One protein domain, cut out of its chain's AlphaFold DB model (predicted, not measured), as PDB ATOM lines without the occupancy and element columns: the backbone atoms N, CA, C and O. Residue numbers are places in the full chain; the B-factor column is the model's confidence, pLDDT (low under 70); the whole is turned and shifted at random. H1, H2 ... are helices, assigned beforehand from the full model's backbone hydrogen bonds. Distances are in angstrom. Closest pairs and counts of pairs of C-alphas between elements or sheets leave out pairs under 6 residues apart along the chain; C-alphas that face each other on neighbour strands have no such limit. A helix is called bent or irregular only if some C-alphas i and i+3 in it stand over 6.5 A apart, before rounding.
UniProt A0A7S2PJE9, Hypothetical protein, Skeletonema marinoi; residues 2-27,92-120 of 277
ATOM      1  N   ARG A   2     -21.421  40.961 215.520       64.00
ATOM      2  CA  ARG A   2     -20.697  39.833 216.133       64.00
ATOM      3  C   ARG A   2     -20.035  40.350 217.413       64.00
ATOM      4  O   ARG A   2     -19.450  41.429 217.387       64.00
ATOM      5  N   SER A   3     -20.198  39.635 218.524       72.50
ATOM      6  CA  SER A   3     -19.698  40.087 219.820       72.50
ATOM      7  C   SER A   3     -18.170  40.249 219.768       72.50
ATOM      8  O   SER A   3     -17.475  39.373 219.241       72.50
ATOM      9  N   PRO A   4     -17.620  41.352 220.307       86.44
ATOM     10  CA  PRO A   4     -16.180  41.630 220.275       86.44
ATOM     11  C   PRO A   4     -15.344  40.516 220.930       86.44
ATOM     12  O   PRO A   4     -14.172  40.337 220.607       86.44
ATOM     13  N   SER A   5     -15.963  39.709 221.793       78.12
ATOM     14  CA  SER A   5     -15.355  38.553 222.449       78.12
ATOM     15  C   SER A   5     -14.912  37.462 221.466       78.12
ATOM     16  O   SER A   5     -13.845  36.881 221.644       78.12
ATOM     17  N   VAL A   6     -15.677  37.210 220.397       82.69
ATOM     18  CA  VAL A   6     -15.340  36.161 219.411       82.69
ATOM     19  C   VAL A   6     -14.165  36.593 218.533       82.69
ATOM     20  O   VAL A   6     -13.288  35.786 218.238       82.69
ATOM     21  N   ALA A   7     -14.100  37.878 218.173       83.62
ATOM     22  CA  ALA A   7     -12.980  38.427 217.410       83.62
ATOM     23  C   ALA A   7     -11.663  38.373 218.204       83.62
ATOM     24  O   ALA A   7     -10.617  38.054 217.643       83.62
ATOM     25  N   ARG A   8     -11.715  38.616 219.521       85.12
ATOM     26  CA  ARG A   8     -10.539  38.527 220.402       85.12
ATOM     27  C   ARG A   8     -10.032  37.094 220.561       85.12
ATOM     28  O   ARG A   8      -8.829  36.883 220.479       85.12
ATOM     29  N   LEU A   9     -10.924  36.117 220.727       86.69
ATOM     30  CA  LEU A   9     -10.530  34.705 220.813       86.69
ATOM     31  C   LEU A   9      -9.934  34.191 219.496       86.69
ATOM     32  O   LEU A   9      -8.953  33.452 219.524       86.69
ATOM     33  N   LEU A  10     -10.470  34.630 218.352       83.25
ATOM     34  CA  LEU A  10      -9.889  34.326 217.044       83.25
ATOM     35  C   LEU A  10      -8.503  34.948 216.870       83.25
ATOM     36  O   LEU A  10      -7.610  34.267 216.384       83.25
ATOM     37  N   LEU A  11      -8.298  36.196 217.299       84.06
ATOM     38  CA  LEU A  11      -6.978  36.832 217.248       84.06
ATOM     39  C   LEU A  11      -5.963  36.124 218.147       84.06
ATOM     40  O   LEU A  11      -4.858  35.848 217.695       84.06
ATOM     41  N   ILE A  12      -6.338  35.772 219.379       83.44
ATOM     42  CA  ILE A  12      -5.447  35.055 220.306       83.44
ATOM     43  C   ILE A  12      -5.100  33.668 219.746       83.44
ATOM     44  O   ILE A  12      -3.927  33.308 219.699       83.44
ATOM     45  N   GLY A  13      -6.091  32.920 219.250       81.25
ATOM     46  CA  GLY A  13      -5.852  31.630 218.600       81.25
ATOM     47  C   GLY A  13      -4.964  31.754 217.358       81.25
ATOM     48  O   GLY A  13      -4.045  30.961 217.181       81.25
ATOM     49  N   CYS A  14      -5.176  32.781 216.533       81.00
ATOM     50  CA  CYS A  14      -4.383  33.017 215.327       81.00
ATOM     51  C   CYS A  14      -2.929  33.383 215.662       81.00
ATOM     52  O   CYS A  14      -2.016  32.853 215.042       81.00
ATOM     53  N   VAL A  15      -2.686  34.213 216.682       79.62
ATOM     54  CA  VAL A  15      -1.324  34.570 217.118       79.62
ATOM     55  C   VAL A  15      -0.579  33.353 217.678       79.62
ATOM     56  O   VAL A  15       0.587  33.155 217.348       79.62
ATOM     57  N   VAL A  16      -1.251  32.493 218.452       78.12
ATOM     58  CA  VAL A  16      -0.651  31.257 218.990       78.12
ATOM     59  C   VAL A  16      -0.346  30.239 217.881       78.12
ATOM     60  O   VAL A  16       0.664  29.542 217.957       78.12
ATOM     61  N   VAL A  17      -1.174  30.172 216.832       77.06
ATOM     62  CA  VAL A  17      -0.978  29.260 215.689       77.06
ATOM     63  C   VAL A  17       0.049  29.789 214.682       77.06
ATOM     64  O   VAL A  17       0.773  28.993 214.089       77.06
ATOM     65  N   LEU A  18       0.134  31.106 214.482       78.12
ATOM     66  CA  LEU A  18       1.062  31.717 213.521       78.12
ATOM     67  C   LEU A  18       2.478  31.900 214.078       78.12
ATOM     68  O   LEU A  18       3.421  31.953 213.294       78.12
ATOM     69  N   PHE A  19       2.647  31.961 215.402       69.81
ATOM     70  CA  PHE A  19       3.958  32.146 216.036       69.81
ATOM     71  C   PHE A  19       4.303  31.061 217.075       69.81
ATOM     72  O   PHE A  19       4.676  31.393 218.206       69.81
ATOM     73  N   PRO A  20       4.252  29.758 216.725       62.25
ATOM     74  CA  PRO A  20       4.654  28.702 217.652       62.25
ATOM     75  C   PRO A  20       6.137  28.830 218.043       62.25
ATOM     76  O   PRO A  20       6.484  28.564 219.190       62.25
ATOM     77  N   GLU A  21       6.995  29.326 217.142       56.31
ATOM     78  CA  GLU A  21       8.424  29.548 217.418       56.31
ATOM     79  C   GLU A  21       8.702  30.656 218.445       56.31
ATOM     80  O   GLU A  21       9.717  30.599 219.138       56.31
ATOM     81  N   ALA A  22       7.828  31.663 218.557       56.41
ATOM     82  CA  ALA A  22       8.027  32.757 219.508       56.41
ATOM     83  C   ALA A  22       7.542  32.392 220.920       56.41
ATOM     84  O   ALA A  22       8.101  32.872 221.903       56.41
ATOM     85  N   ALA A  23       6.515  31.538 221.027       56.75
ATOM     86  CA  ALA A  23       5.944  31.116 222.307       56.75
ATOM     87  C   ALA A  23       6.673  29.906 222.911       56.75
ATOM     88  O   ALA A  23       6.912  29.859 224.116       56.75
ATOM     89  N   PHE A  24       7.083  28.953 222.076       54.97
ATOM     90  CA  PHE A  24       7.941  27.839 222.470       54.97
ATOM     91  C   PHE A  24       9.356  28.169 222.038       54.97
ATOM     92  O   PHE A  24       9.917  27.525 221.152       54.97
ATOM     93  N   GLY A  25       9.886  29.246 222.628       47.97
ATOM     94  CA  GLY A  25      11.224  29.739 222.352       47.97
ATOM     95  C   GLY A  25      12.177  28.564 222.268       47.97
ATOM     96  O   GLY A  25      12.221  27.781 223.215       47.97
ATOM     97  N   ARG A  26      12.830  28.436 221.100       50.91
ATOM     98  CA  ARG A  26      13.900  27.487 220.763       50.91
ATOM     99  C   ARG A  26      14.399  26.802 222.022       50.91
ATOM    100  O   ARG A  26      15.295  27.329 222.680       50.91
ATOM    101  N   LEU A  27      13.756  25.694 222.403       47.66
ATOM    102  CA  LEU A  27      14.201  24.922 223.547       47.66
ATOM    103  C   LEU A  27      15.596  24.487 223.157       47.66
ATOM    104  O   LEU A  27      15.793  23.728 222.209       47.66
ATOM    105  N   MET A  92      -1.985  20.615 212.661       87.12
ATOM    106  CA  MET A  92      -2.324  22.038 212.534       87.12
ATOM    107  C   MET A  92      -3.156  22.318 211.281       87.12
ATOM    108  O   MET A  92      -4.152  23.039 211.356       87.12
ATOM    109  N   VAL A  93      -2.811  21.699 210.149       90.88
ATOM    110  CA  VAL A  93      -3.597  21.790 208.907       90.88
ATOM    111  C   VAL A  93      -4.999  21.214 209.112       90.88
ATOM    112  O   VAL A  93      -5.982  21.825 208.692       90.88
ATOM    113  N   PHE A  94      -5.120  20.081 209.808       93.00
ATOM    114  CA  PHE A  94      -6.414  19.480 210.127       93.00
ATOM    115  C   PHE A  94      -7.275  20.395 211.010       93.00
ATOM    116  O   PHE A  94      -8.442  20.639 210.694       93.00
ATOM    117  N   VAL A  95      -6.701  20.965 212.074       90.00
ATOM    118  CA  VAL A  95      -7.396  21.922 212.950       90.00
ATOM    119  C   VAL A  95      -7.854  23.146 212.152       90.00
ATOM    120  O   VAL A  95      -9.017  23.540 212.257       90.00
ATOM    121  N   LEU A  96      -6.990  23.706 211.299       91.00
ATOM    122  CA  LEU A  96      -7.328  24.838 210.436       91.00
ATOM    123  C   LEU A  96      -8.514  24.510 209.510       91.00
ATOM    124  O   LEU A  96      -9.466  25.288 209.432       91.00
ATOM    125  N   LEU A  97      -8.501  23.341 208.862       94.38
ATOM    126  CA  LEU A  97      -9.597  22.884 207.999       94.38
ATOM    127  C   LEU A  97     -10.910  22.707 208.776       94.38
ATOM    128  O   LEU A  97     -11.968  23.119 208.292       94.38
ATOM    129  N   CYS A  98     -10.863  22.164 209.996       91.88
ATOM    130  CA  CYS A  98     -12.037  22.074 210.864       91.88
ATOM    131  C   CYS A  98     -12.607  23.460 211.203       91.88
ATOM    132  O   CYS A  98     -13.826  23.650 211.141       91.88
ATOM    133  N   PHE A  99     -11.748  24.436 211.511       92.12
ATOM    134  CA  PHE A  99     -12.168  25.812 211.788       92.12
ATOM    135  C   PHE A  99     -12.793  26.486 210.563       92.12
ATOM    136  O   PHE A  99     -13.880  27.061 210.671       92.12
ATOM    137  N   VAL A 100     -12.161  26.374 209.392       94.12
ATOM    138  CA  VAL A 100     -12.706  26.904 208.130       94.12
ATOM    139  C   VAL A 100     -14.062  26.258 207.818       94.12
ATOM    140  O   VAL A 100     -15.025  26.962 207.506       94.12
ATOM    141  N   GLY A 101     -14.191  24.940 207.995       95.19
ATOM    142  CA  GLY A 101     -15.453  24.219 207.807       95.19
ATOM    143  C   GLY A 101     -16.559  24.653 208.779       95.19
ATOM    144  O   GLY A 101     -17.719  24.801 208.378       95.19
ATOM    145  N   ALA A 102     -16.222  24.909 210.046       95.12
ATOM    146  CA  ALA A 102     -17.164  25.434 211.033       95.12
ATOM    147  C   ALA A 102     -17.633  26.852 210.666       95.12
ATOM    148  O   ALA A 102     -18.838  27.122 210.663       95.12
ATOM    149  N   MET A 103     -16.703  27.725 210.270       91.44
ATOM    150  CA  MET A 103     -17.006  29.085 209.813       91.44
ATOM    151  C   MET A 103     -17.908  29.083 208.574       91.44
ATOM    152  O   MET A 103     -18.903  29.811 208.541       91.44
ATOM    153  N   TYR A 104     -17.634  28.211 207.601       96.19
ATOM    154  CA  TYR A 104     -18.463  28.059 206.403       96.19
ATOM    155  C   TYR A 104     -19.896  27.608 206.740       96.19
ATOM    156  O   TYR A 104     -20.875  28.162 206.229       96.19
ATOM    157  N   LYS A 105     -20.053  26.653 207.669       92.12
ATOM    158  CA  LYS A 105     -21.377  26.221 208.152       92.12
ATOM    159  C   LYS A 105     -22.123  27.341 208.882       92.12
ATOM    160  O   LYS A 105     -23.338  27.473 208.706       92.12
ATOM    161  N   CYS A 106     -21.427  28.137 209.692       90.00
ATOM    162  CA  CYS A 106     -22.014  29.282 210.385       90.00
ATOM    163  C   CYS A 106     -22.510  30.350 209.403       90.00
ATOM    164  O   CYS A 106     -23.636  30.826 209.561       90.00
ATOM    165  N   ASP A 107     -21.731  30.670 208.367       93.06
ATOM    166  CA  ASP A 107     -22.122  31.649 207.345       93.06
ATOM    167  C   ASP A 107     -23.366  31.194 206.565       93.06
ATOM    168  O   ASP A 107     -24.333  31.946 206.417       93.06
ATOM    169  N   LYS A 108     -23.415  29.914 206.165       94.06
ATOM    170  CA  LYS A 108     -24.582  29.341 205.474       94.06
ATOM    171  C   LYS A 108     -25.850  29.405 206.332       94.06
ATOM    172  O   LYS A 108     -26.915  29.772 205.835       94.06
ATOM    173  N   LYS A 109     -25.748  29.093 207.630       91.81
ATOM    174  CA  LYS A 109     -26.879  29.219 208.566       91.81
ATOM    175  C   LYS A 109     -27.319  30.673 208.741       91.81
ATOM    176  O   LYS A 109     -28.513  30.924 208.871       91.81
ATOM    177  N   GLN A 110     -26.379  31.616 208.746       94.50
ATOM    178  CA  GLN A 110     -26.691  33.038 208.863       94.50
ATOM    179  C   GLN A 110     -27.476  33.532 207.639       94.50
ATOM    180  O   GLN A 110     -28.517  34.164 207.810       94.50
ATOM    181  N   LYS A 111     -27.050  33.159 206.425       94.62
ATOM    182  CA  LYS A 111     -27.759  33.495 205.178       94.62
ATOM    183  C   LYS A 111     -29.176  32.925 205.135       94.62
ATOM    184  O   LYS A 111     -30.097  33.615 204.710       94.62
ATOM    185  N   LEU A 112     -29.371  31.700 205.628       96.88
ATOM    186  CA  LEU A 112     -30.701  31.092 205.688       96.88
ATOM    187  C   LEU A 112     -31.638  31.855 206.636       96.88
ATOM    188  O   LEU A 112     -32.787  32.111 206.286       96.88
ATOM    189  N   LYS A 113     -31.142  32.267 207.810       95.44
ATOM    190  CA  LYS A 113     -31.918  33.086 208.755       95.44
ATOM    191  C   LYS A 113     -32.282  34.444 208.160       95.44
ATOM    192  O   LYS A 113     -33.408  34.896 208.332       95.44
ATOM    193  N   GLU A 114     -31.361  35.071 207.430       97.19
ATOM    194  CA  GLU A 114     -31.625  36.343 206.754       97.19
ATOM    195  C   GLU A 114     -32.681  36.192 205.648       97.19
ATOM    196  O   GLU A 114     -33.579  37.024 205.543       97.19
ATOM    197  N   GLN A 115     -32.632  35.108 204.865       96.25
ATOM    198  CA  GLN A 115     -33.664  34.809 203.867       96.25
ATOM    199  C   GLN A 115     -35.030  34.544 204.508       96.25
ATOM    200  O   GLN A 115     -36.031  35.074 204.031       96.25
ATOM    201  N   GLN A 116     -35.078  33.786 205.608       96.25
ATOM    202  CA  GLN A 116     -36.320  33.563 206.355       96.25
ATOM    203  C   GLN A 116     -36.889  34.877 206.897       96.25
ATOM    204  O   GLN A 116     -38.077  35.138 206.738       96.25
ATOM    205  N   GLN A 117     -36.048  35.743 207.467       96.88
ATOM    206  CA  GLN A 117     -36.492  37.031 207.998       96.88
ATOM    207  C   GLN A 117     -36.981  37.978 206.890       96.88
ATOM    208  O   GLN A 117     -38.009  38.634 207.063       96.88
ATOM    209  N   LYS A 118     -36.309  38.009 205.729       96.75
ATOM    210  CA  LYS A 118     -36.772  38.763 204.549       96.75
ATOM    211  C   LYS A 118     -38.105  38.235 204.019       96.75
ATOM    212  O   LYS A 118     -38.970  39.037 203.686       96.75
ATOM    213  N   ALA A 119     -38.299  36.916 203.982       96.12
ATOM    214  CA  ALA A 119     -39.558  36.311 203.549       96.12
ATOM    215  C   ALA A 119     -40.720  36.629 204.506       96.12
ATOM    216  O   ALA A 119     -41.815  36.938 204.045       96.12
ATOM    217  N   VAL A 120     -40.477  36.611 205.822       97.00
ATOM    218  CA  VAL A 120     -41.487  36.978 206.830       97.00
ATOM    219  C   VAL A 120     -41.882  38.450 206.705       97.00
ATOM    220  O   VAL A 120     -43.070  38.758 206.695       97.00
TER     221      VAL A 120
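AT A GLANCE: This is residues 2 to 27 and 92 to 120 of the 277 residues of the protein "Hypothetical protein" of Skeletonema marinoi (UniProt A0A7S2PJE9). Two helices, H1 and the much longer H3, run opposite ways at a shallow tilt with an open gap between them, and come nearest to each other where H1 ends and H3 begins. Beyond that end of H1, the short helix H2 and the tail of residues 24 to 27 carry the length on in one direction, while the free part of H3, residues 97 to 120, sticks out in the other. The printed part has 55 residues with three named helices, in the order H1, H2, H3, and no named strand; the class is all helix. The whole is extended and loosely joined, with a radius of gyration of the C-alphas of 16.4 A and spans of 59 by 25 by 8 A.

IN THESE COORDINATES: The printed part begins at Arg 2. H1 covers residues 4 to 18 and measures 21.0 A from its first C-alpha, at (-16.180, 41.630, 220.275), to its last, at (1.062, 31.717, 213.521). H2 is four residues, 20 to 23, and residues 24 to 27 follow it up to the cut. H3, the longest helix, covers residues 92 to 120 and measures 42.3 A, from C-alpha 92 at (-2.324, 22.038, 212.534) to C-alpha 120 at (-41.487, 36.978, 206.830). No helix is bent or irregular.

HOW THE PARTS SIT: H1 and H3 are close but not clearly touching, with 1 pair of C-alphas within 8 A; their closest C-alphas, those of Val 17 and Met 92, are 8.0 A apart. Their lines stand at a shallow tilt of 23 degrees, and they run opposite ways. Their centres are 18.3 A apart. Residues 2 to 13, of which 4 to 13 belong to H1, stand free, and so do residues 97 to 120 of H3. A tight link of 1 residue joins H1 to H2. These two are close but not clearly touching, and their closest C-alphas, those of Val 16 and Ala 23, are 7.4 A apart. H2 and H3 are apart. In H1 and H3 every pair of O i and N i+4 is within hydrogen-bond range; H2 is too short for such a pair, and its 1 pair of O i and N i+3 is within range.

THE WHOLE: The two C-alphas farthest apart in the domain, those of Leu 27 and Val 120, are 59.4 A apart. Residues 28 to 91 are not printed, and C-alphas 27 and 92 are 20.1 A apart across this cut, which lies in the link from H2 to H3. The mean pLDDT of the printed part is 83.4; residue 2 and residues 19 to 27 are under 70. The mean pLDDT is 58 in H2 and 94 in H3.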